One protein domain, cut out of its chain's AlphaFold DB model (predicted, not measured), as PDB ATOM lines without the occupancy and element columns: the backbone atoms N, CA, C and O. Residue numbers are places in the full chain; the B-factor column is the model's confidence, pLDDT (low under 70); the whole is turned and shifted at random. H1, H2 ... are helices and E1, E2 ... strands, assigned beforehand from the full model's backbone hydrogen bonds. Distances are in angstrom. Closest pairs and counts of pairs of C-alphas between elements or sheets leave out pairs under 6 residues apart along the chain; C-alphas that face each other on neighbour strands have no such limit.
ATOM      1  N   PHE A   3     134.015 173.936 103.802       93.62
ATOM      2  CA  PHE A   3     134.612 174.388 105.054       93.62
ATOM      3  C   PHE A   3     135.452 173.269 105.655       93.62
ATOM      4  O   PHE A   3     134.964 172.158 105.862       93.62
ATOM      5  N   ALA A   4     136.712 173.569 105.940       91.38
ATOM      6  CA  ALA A   4     137.654 172.707 106.633       91.38
ATOM      7  C   ALA A   4     137.602 172.881 108.161       91.38
ATOM      8  O   ALA A   4     138.020 171.984 108.892       91.38
ATOM      9  N   SER A   5     137.084 174.017 108.645       93.00
ATOM     10  CA  SER A   5     136.948 174.319 110.076       93.00
ATOM     11  C   SER A   5     135.778 175.265 110.372       93.00
ATOM     12  O   SER A   5     135.303 175.976 109.486       93.00
ATOM     13  N   SER A   6     135.337 175.324 111.633       94.00
ATOM     14  CA  SER A   6     134.326 176.294 112.081       94.00
ATOM     15  C   SER A   6     134.812 177.746 111.986       94.00
ATOM     16  O   SER A   6     134.016 178.630 111.688       94.00
ATOM     17  N   GLY A   7     136.116 177.999 112.145       96.50
ATOM     18  CA  GLY A   7     136.686 179.346 112.024       96.50
ATOM     19  C   GLY A   7     136.535 179.948 110.622       96.50
ATOM     20  O   GLY A   7     136.330 181.152 110.484       96.50
ATOM     21  N   GLU A   8     136.560 179.123 109.571       96.62
ATOM     22  CA  GLU A   8     136.272 179.586 108.205       96.62
ATOM     23  C   GLU A   8     134.800 179.982 108.032       96.62
ATOM     24  O   GLU A   8     134.499 180.940 107.318       96.62
ATOM     25  N   VAL A   9     133.888 179.278 108.712       96.62
ATOM     26  CA  VAL A   9     132.458 179.616 108.727       96.62
ATOM     27  C   VAL A   9     132.251 180.959 109.420       96.62
ATOM     28  O   VAL A   9     131.627 181.854 108.853       96.62
ATOM     29  N   GLU A  10     132.822 181.135 110.612       97.56
ATOM     30  CA  GLU A  10     132.759 182.392 111.365       97.56
ATOM     31  C   GLU A  10     133.339 183.565 110.567       97.56
ATOM     32  O   GLU A  10     132.726 184.632 110.495       97.56
ATOM     33  N   GLY A  11     134.494 183.356 109.930       97.38
ATOM     34  CA  GLY A  11     135.140 184.350 109.079       97.38
ATOM     35  C   GLY A  11     134.240 184.792 107.928       97.38
ATOM     36  O   GLY A  11     134.041 185.992 107.735       97.38
ATOM     37  N   LEU A  12     133.626 183.841 107.215       96.12
ATOM     38  CA  LEU A  12     132.683 184.157 106.143       96.12
ATOM     39  C   LEU A  12     131.469 184.932 106.665       96.12
ATOM     40  O   LEU A  12     131.101 185.944 106.073       96.12
ATOM     41  N   LEU A  13     130.843 184.475 107.753       97.00
ATOM     42  CA  LEU A  13     129.660 185.129 108.319       97.00
ATOM     43  C   LEU A  13     129.968 186.562 108.761       97.00
ATOM     44  O   LEU A  13     129.178 187.473 108.506       97.00
ATOM     45  N   LYS A  14     131.143 186.786 109.358       97.25
ATOM     46  CA  LYS A  14     131.614 188.127 109.702       97.25
ATOM     47  C   LYS A  14     131.773 189.000 108.456       97.25
ATOM     48  O   LYS A  14     131.268 190.118 108.446       97.25
ATOM     49  N   SER A  15     132.413 188.489 107.404       96.56
ATOM     50  CA  SER A  15     132.583 189.234 106.152       96.56
ATOM     51  C   SER A  15     131.253 189.541 105.461       96.56
ATOM     52  O   SER A  15     131.073 190.646 104.958       96.56
ATOM     53  N   LEU A  16     130.292 188.611 105.461       95.44
ATOM     54  CA  LEU A  16     128.945 188.875 104.943       95.44
ATOM     55  C   LEU A  16     128.287 190.021 105.713       95.44
ATOM     56  O   LEU A  16     127.804 190.970 105.099       95.44
ATOM     57  N   LYS A  17     128.356 189.985 107.045       95.50
ATOM     58  CA  LYS A  17     127.797 191.038 107.892       95.50
ATOM     59  C   LYS A  17     128.437 192.402 107.627       95.50
ATOM     60  O   LYS A  17     127.724 193.400 107.555       95.50
ATOM     61  N   GLU A  18     129.756 192.459 107.445       97.50
ATOM     62  CA  GLU A  18     130.477 193.690 107.071       97.50
ATOM     63  C   GLU A  18     130.019 194.246 105.711       97.50
ATOM     64  O   GLU A  18     130.018 195.459 105.507       97.50
ATOM     65  N   LEU A  19     129.560 193.377 104.806       95.00
ATOM     66  CA  LEU A  19     128.965 193.745 103.519       95.00
ATOM     67  C   LEU A  19     127.454 194.039 103.603       95.00
ATOM     68  O   LEU A  19     126.834 194.334 102.580       95.00
ATOM     69  N   GLY A  20     126.846 193.962 104.793       96.25
ATOM     70  CA  GLY A  20     125.401 194.120 104.998       96.25
ATOM     71  C   GLY A  20     124.575 192.927 104.509       96.25
ATOM     72  O   GLY A  20     123.410 193.089 104.148       96.25
ATOM     73  N   TRP A  21     125.190 191.747 104.426       96.19
ATOM     74  CA  TRP A  21     124.571 190.506 103.976       96.19
ATOM     75  C   TRP A  21     124.404 189.529 105.135       96.19
ATOM     76  O   TRP A  21     125.273 189.384 105.989       96.19
ATOM     77  N   GLU A  22     123.309 188.782 105.088       94.50
ATOM     78  CA  GLU A  22     123.060 187.644 105.967       94.50
ATOM     79  C   GLU A  22     123.223 186.333 105.190       94.50
ATOM     80  O   GLU A  22     123.009 186.281 103.971       94.50
ATOM     81  N   TRP A  23     123.538 185.242 105.890       94.31
ATOM     82  CA  TRP A  23     123.662 183.908 105.286       94.31
ATOM     83  C   TRP A  23     122.430 183.517 104.450       94.31
ATOM     84  O   TRP A  23     122.547 183.036 103.321       94.31
ATOM     85  N   GLU A  24     121.234 183.812 104.955       93.75
ATOM     86  CA  GLU A  24     119.973 183.545 104.257       93.75
ATOM     87  C   GLU A  24     119.826 184.333 102.950       93.75
ATOM     88  O   GLU A  24     119.271 183.830 101.972       93.75
ATOM     89  N   MET A  25     120.357 185.557 102.883       94.81
ATOM     90  CA  MET A  25     120.386 186.325 101.633       94.81
ATOM     91  C   MET A  25     121.288 185.634 100.608       94.81
ATOM     92  O   MET A  25     120.924 185.527  99.435       94.81
ATOM     93  N   MET A  26     122.420 185.095 101.068       92.75
ATOM     94  CA  MET A  26     123.341 184.299 100.261       92.75
ATOM     95  C   MET A  26     122.648 183.057  99.680       92.75
ATOM     96  O   MET A  26     122.719 182.803  98.475       92.75
ATOM     97  N   ARG A  27     121.904 182.323 100.519       92.38
ATOM     98  CA  ARG A  27     121.130 181.134 100.124       92.38
ATOM     99  C   ARG A  27     120.019 181.456  99.127       92.38
ATOM    100  O   ARG A  27     119.843 180.718  98.165       92.38
ATOM    101  N   ARG A  28     119.305 182.573  99.294       93.75
ATOM    102  CA  ARG A  28     118.290 183.015  98.317       93.75
ATOM    103  C   ARG A  28     118.911 183.418  96.983       93.75
ATOM    104  O   ARG A  28     118.327 183.158  95.934       93.75
ATOM    105  N   ARG A  29     120.088 184.051  97.012       94.12
ATOM    106  CA  ARG A  29     120.805 184.478  95.804       94.12
ATOM    107  C   ARG A  29     121.345 183.295  95.002       94.12
ATOM    108  O   ARG A  29     121.344 183.360  93.770       94.12
ATOM    109  N   TRP A  30     121.784 182.244  95.693       92.94
ATOM    110  CA  TRP A  30     122.298 181.003  95.117       92.94
ATOM    111  C   TRP A  30     121.554 179.791  95.698       92.94
ATOM    112  O   TRP A  30     122.090 179.098  96.564       92.94
ATOM    113  N   PRO A  31     120.337 179.490  95.207       90.12
ATOM    114  CA  PRO A  31     119.502 178.425  95.771       90.12
ATOM    115  C   PRO A  31     120.127 177.029  95.642       90.12
ATOM    116  O   PRO A  31     119.867 176.159  96.465       90.12
ATOM    117  N   ASN A  32     121.007 176.834  94.655       90.56
ATOM    118  CA  ASN A  32     121.721 175.577  94.419       90.56
ATOM    119  C   ASN A  32     123.090 175.522  95.126       90.56
ATOM    120  O   ASN A  32     123.938 174.702  94.774       90.56
ATOM    121  N   LEU A  33     123.357 176.425  96.077       90.81
ATOM    122  CA  LEU A  33     124.610 176.426  96.822       90.81
ATOM    123  C   LEU A  33     124.693 175.191  97.723       90.81
ATOM    124  O   LEU A  33     124.011 175.110  98.743       90.81
ATOM    125  N   VAL A  34     125.596 174.277  97.378       91.44
ATOM    126  CA  VAL A  34     125.927 173.122  98.215       91.44
ATOM    127  C   VAL A  34     127.018 173.496  99.212       91.44
ATOM    128  O   VAL A  34     128.071 174.006  98.817       91.44
ATOM    129  N   VAL A  35     126.785 173.231 100.494       93.31
ATOM    130  CA  VAL A  35     127.742 173.417 101.590       93.31
ATOM    131  C   VAL A  35     128.289 172.065 102.028       93.31
ATOM    132  O   VAL A  35     127.528 171.156 102.355       93.31
ATOM    133  N   VAL A  36     129.611 171.942 102.051       93.00
ATOM    134  CA  VAL A  36     130.322 170.736 102.479       93.00
ATOM    135  C   VAL A  36     131.165 171.065 103.704       93.00
ATOM    136  O   VAL A  36     131.898 172.052 103.683       93.00
ATOM    137  N   ALA A  37     131.094 170.236 104.742       92.81
ATOM    138  CA  ALA A  37     131.935 170.347 105.929       92.81
ATOM    139  C   ALA A  37     132.945 169.195 106.008       92.81
ATOM    140  O   ALA A  37     132.610 168.030 105.771       92.81
ATOM    141  N   HIS A  38     134.183 169.523 106.367       88.81
ATOM    142  CA  HIS A  38     135.250 168.561 106.596       88.81
ATOM    143  C   HIS A  38     135.166 168.011 108.022       88.81
ATOM    144  O   HIS A  38     135.602 168.642 108.989       88.81
ATOM    145  N   GLY A  39     134.594 166.819 108.139       86.94
ATOM    146  CA  GLY A  39     134.395 166.111 109.391       86.94
ATOM    147  C   GLY A  39     133.186 166.592 110.206       86.94
ATOM    148  O   GLY A  39     132.696 167.713 110.036       86.94
ATOM    149  N   PRO A  40     132.708 165.742 111.133       90.31
ATOM    150  CA  PRO A  40     131.508 166.008 111.925       90.31
ATOM    151  C   PRO A  40     131.664 167.208 112.868       90.31
ATOM    152  O   PRO A  40     130.695 167.916 113.117       90.31
ATOM    153  N   VAL A  41     132.881 167.483 113.353       93.56
ATOM    154  CA  VAL A  41     133.151 168.641 114.225       93.56
ATOM    155  C   VAL A  41     132.909 169.955 113.480       93.56
ATOM    156  O   VAL A  41     132.237 170.844 113.998       93.56
ATOM    157  N   THR A  42     133.396 170.065 112.244       93.50
ATOM    158  CA  THR A  42     133.170 171.251 111.407       93.50
ATOM    159  C   THR A  42     131.702 171.391 111.032       93.50
ATOM    160  O   THR A  42     131.182 172.503 111.029       93.50
ATOM    161  N   ALA A  43     131.025 170.273 110.753       94.50
ATOM    162  CA  ALA A  43     129.603 170.283 110.438       94.50
ATOM    163  C   ALA A  43     128.769 170.820 111.607       94.50
ATOM    164  O   ALA A  43     128.027 171.782 111.432       94.50
ATOM    165  N   ALA A  44     128.970 170.272 112.808       95.31
ATOM    166  CA  ALA A  44     128.285 170.726 114.015       95.31
ATOM    167  C   ALA A  44     128.580 172.205 114.318       95.31
ATOM    168  O   ALA A  44     127.675 172.961 114.671       95.31
ATOM    169  N   GLY A  45     129.832 172.637 114.129       96.12
ATOM    170  CA  GLY A  45     130.220 174.041 114.242       96.12
ATOM    171  C   GLY A  45     129.441 174.939 113.279       96.12
ATOM    172  O   GLY A  45     128.822 175.909 113.712       96.12
ATOM    173  N   ALA A  46     129.408 174.592 111.991       95.88
ATOM    174  CA  ALA A  46     128.659 175.339 110.983       95.88
ATOM    175  C   ALA A  46     127.156 175.415 111.308       95.88
ATOM    176  O   ALA A  46     126.567 176.496 111.273       95.88
ATOM    177  N   GLU A  47     126.549 174.291 111.691       96.06
ATOM    178  CA  GLU A  47     125.124 174.225 112.022       96.06
ATOM    179  C   GLU A  47     124.780 175.047 113.267       96.06
ATOM    180  O   GLU A  47     123.772 175.754 113.272       96.06
ATOM    181  N   SER A  48     125.647 175.045 114.286       96.56
ATOM    182  CA  SER A  48     125.476 175.888 115.480       96.56
ATOM    183  C   SER A  48     125.503 177.392 115.175       96.56
ATOM    184  O   SER A  48     124.926 178.184 115.917       96.56
ATOM    185  N   LEU A  49     126.127 177.779 114.058       95.62
ATOM    186  CA  LEU A  49     126.199 179.154 113.563       95.62
ATOM    187  C   LEU A  49     125.066 179.489 112.575       95.62
ATOM    188  O   LEU A  49     125.059 180.568 111.985       95.62
ATOM    189  N   GLY A  50     124.110 178.576 112.378       94.44
ATOM    190  CA  GLY A  50     122.980 178.753 111.464       94.44
ATOM    191  C   GLY A  50     123.300 178.456 109.995       94.44
ATOM    192  O   GLY A  50     122.479 178.733 109.121       94.44
ATOM    193  N   VAL A  51     124.466 177.873 109.699       95.12
ATOM    194  CA  VAL A  51     124.841 177.448 108.347       95.12
ATOM    195  C   VAL A  51     124.450 175.992 108.146       95.12
ATOM    196  O   VAL A  51     125.017 175.084 108.746       95.12
ATOM    197  N   ASN A  52     123.482 175.756 107.264       93.19
ATOM    198  CA  ASN A  52     123.009 174.407 106.979       93.19
ATOM    199  C   ASN A  52     123.995 173.659 106.066       93.19
ATOM    200  O   ASN A  52     124.280 174.106 104.949       93.19
ATOM    201  N   VAL A  53     124.519 172.531 106.549       92.44
ATOM    202  CA  VAL A  53     125.490 171.699 105.832       92.44
ATOM    203  C   VAL A  53     124.750 170.665 104.991       92.44
ATOM    204  O   VAL A  53     123.860 169.973 105.470       92.44
ATOM    205  N   ASN A  54     125.110 170.547 103.714       91.94
ATOM    206  CA  ASN A  54     124.493 169.577 102.809       91.94
ATOM    207  C   ASN A  54     125.228 168.238 102.806       91.94
ATOM    208  O   ASN A  54     124.605 167.198 102.625       91.94
ATOM    209  N   VAL A  55     126.551 168.268 102.974       88.94
ATOM    210  CA  VAL A  55     127.398 167.075 102.950       88.94
ATOM    211  C   VAL A  55     128.432 167.174 104.062       88.94
ATOM    212  O   VAL A  55     129.157 168.165 104.156       88.94
ATOM    213  N   VAL A  56     128.539 166.128 104.875       88.69
ATOM    214  CA  VAL A  56     129.634 165.961 105.834       88.69
ATOM    215  C   VAL A  56     130.580 164.918 105.268       88.69
ATOM    216  O   VAL A  56     130.185 163.780 105.034       88.69
ATOM    217  N   SER A  57     131.824 165.307 105.018       77.88
ATOM    218  CA  SER A  57     132.840 164.375 104.539       77.88
ATOM    219  C   SER A  57     133.671 163.861 105.708       77.88
ATOM    220  O   SER A  57     134.323 164.649 106.388       77.88
ATOM    221  N   GLU A  58     133.683 162.546 105.935       67.31
ATOM    222  CA  GLU A  58     134.472 161.910 107.004       67.31
ATOM    223  C   GLU A  58     135.923 161.609 106.602       67.31
ATOM    224  O   GLU A  58     136.768 161.367 107.464       67.31
ATOM    225  N   ARG A  59     136.238 161.612 105.301       56.78
ATOM    226  CA  ARG A  59     137.582 161.323 104.785       56.78
ATOM    227  C   ARG A  59     137.843 162.120 103.517       56.78
ATOM    228  O   ARG A  59     137.216 161.829 102.507       56.78
ATOM    229  N   PHE A  60     138.797 163.054 103.552       56.59
ATOM    230  CA  PHE A  60     139.561 163.377 102.352       56.59
ATOM    231  C   PHE A  60     141.036 163.631 102.629       56.59
ATOM    232  O   PHE A  60     141.448 164.628 103.204       56.59
ATOM    233  N   ASP A  61     141.817 162.717 102.088       52.62
ATOM    234  CA  ASP A  61     143.179 162.892 101.618       52.62
ATOM    235  C   ASP A  61     143.272 163.789 100.356       52.62
ATOM    236  O   ASP A  61     144.381 164.125  99.946       52.62
ATOM    237  N   SER A  62     142.156 164.227  99.732       54.59
ATOM    238  CA  SER A  62     142.191 165.195  98.613       54.59
ATOM    239  C   SER A  62     140.869 165.926  98.278       54.59
ATOM    240  O   SER A  62     139.772 165.394  98.401       54.59
ATOM    241  N   PHE A  63     140.970 167.140  97.721       59.06
ATOM    242  CA  PHE A  63     139.846 167.930  97.176       59.06
ATOM    243  C   PHE A  63     139.046 167.194  96.075       59.06
ATOM    244  O   PHE A  63     137.847 167.424  95.904       59.06
ATOM    245  N   GLN A  64     139.688 166.272  95.348       57.38
ATOM    246  CA  GLN A  64     139.097 165.546  94.220       57.38
ATOM    247  C   GLN A  64     137.896 164.692  94.611       57.38
ATOM    248  O   GLN A  64     136.863 164.745  93.946       57.38
ATOM    249  N   GLY A  65     137.967 163.930  95.701       60.00
ATOM    250  CA  GLY A  65     136.819 163.088  96.008       60.00
ATOM    251  C   GLY A  65     135.654 163.847  96.666       60.00
ATOM    252  O   GLY A  65     134.536 163.337  96.669       60.00
ATOM    253  N   THR A  66     135.865 165.088  97.129       59.19
ATOM    254  CA  THR A  66     134.745 165.978  97.484       59.19
ATOM    255  C   THR A  66     133.934 166.318  96.232       59.19
ATOM    256  O   THR A  66     132.710 166.219  96.241       59.19
ATOM    257  N   VAL A  67     134.607 166.637  95.119       64.88
ATOM    258  CA  VAL A  67     133.951 166.848  93.816       64.88
ATOM    259  C   VAL A  67     133.271 165.564  93.333       64.88
ATOM    260  O   VAL A  67     132.139 165.615  92.858       64.88
ATOM    261  N   TRP A  68     133.908 164.405  93.522       60.06
ATOM    262  CA  TRP A  68     133.317 163.110  93.179       60.06
ATOM    263  C   TRP A  68     132.003 162.830  93.926       60.06
ATOM    264  O   TRP A  68     131.031 162.414  93.296       60.06
ATOM    265  N   MET A  69     131.928 163.107  95.235       61.53
ATOM    266  CA  MET A  69     130.677 162.969  96.000       61.53
ATOM    267  C   MET A  69     129.566 163.868  95.460       61.53
ATOM    268  O   MET A  69     128.423 163.435  95.376       61.53
ATOM    269  N   LEU A  70     129.902 165.091  95.047       63.34
ATOM    270  CA  LEU A  70     128.940 166.026  94.459       63.34
ATOM    271  C   LEU A  70     128.504 165.642  93.035       63.34
ATOM    272  O   LEU A  70     127.499 166.152  92.552       63.34
ATOM    273  N   SER A  71     129.246 164.758  92.363       61.03
ATOM    274  CA  SER A  71     128.944 164.284  91.005       61.03
ATOM    275  C   SER A  71     128.156 162.971  90.943       61.03
ATOM    276  O   SER A  71     127.803 162.531  89.849       61.03
ATOM    277  N   LYS A  72     127.883 162.321  92.083       47.28
ATOM    278  CA  LYS A  72     127.105 161.075  92.119       47.28
ATOM    279  C   LYS A  72     125.621 161.386  91.857       47.28
ATOM    280  O   LYS A  72     125.035 162.124  92.646       47.28
TER     281      LYS A  72
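AT A GLANCE: This is residues 3 to 72 of the 74 residues of the protein "Hydroxymethylbilane hydrolyase [cyclizing]" of Populus trichocarpa (UniProt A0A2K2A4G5). A small two-strand parallel sheet, E1 and E2, has H3 packed over it; H1 meets H3 near its own first residues and runs away from the strands, the chain then folds back so that H2 lies near H1, crosswise to it with Trp 23 closest to Leu 13, and H4 sits at the other end of the domain, near E2. The printed part has 70 residues with four named helices and two named strands, in the order H1, H2, E1, H3, E2, H4, and its class is mostly helix. It is compact, with a radius of gyration of the C-alphas of 12.5 A, yet elongated, spanning 35 by 23 by 16 A.

HOW THE PARTS SIT: Start with H1, residues 6 to 18; H2, residues 23 to 29, is close but not clearly touching, with C-alphas of Leu 13 and Trp 23 closest at 6.8 A, and only just about perpendicular at 70.3 degrees. E1, residues 36 to 38, H3, residues 39 to 48, and E2, residues 55 to 57, form a strand-helix-strand unit, two parallel neighbour strands with a helix between, its crossover right-handed. Look at N 37 and O 55, 2.9 A apart and within hydrogen-bond range. H1 touches H3 with residues 6 to 9 alone, the same way at a shallow tilt of 33 degrees, only just short of steep; the closest C-alphas, Ser 6 and Gly 45, are 5.2 A apart. H4, residues 63 to 70, is apart from H3; its closest C-alpha to E2 is Thr 66, 7.5 A from that of Ser 57. In H1, H2, H3 and H4 every O i to N i+4 pair is within hydrogen-bond range.

IN THESE COORDINATES: Find C-alpha 6 at (134.326, 176.294, 112.081); from there H1 runs 18.5 A. H2 measures 9.9 A, E1 6.8 A, H3 14.6 A, E2 6.3 A and H4 11.4 A, ending at C-alpha 70, (128.940, 166.026, 94.459).

THE WHOLE: The C-alphas farthest apart, Gly 20 and Asp 61, are 36.1 A apart. The printed part has no cut, and no link is long. Residues 58 to 72 have pLDDT under 70.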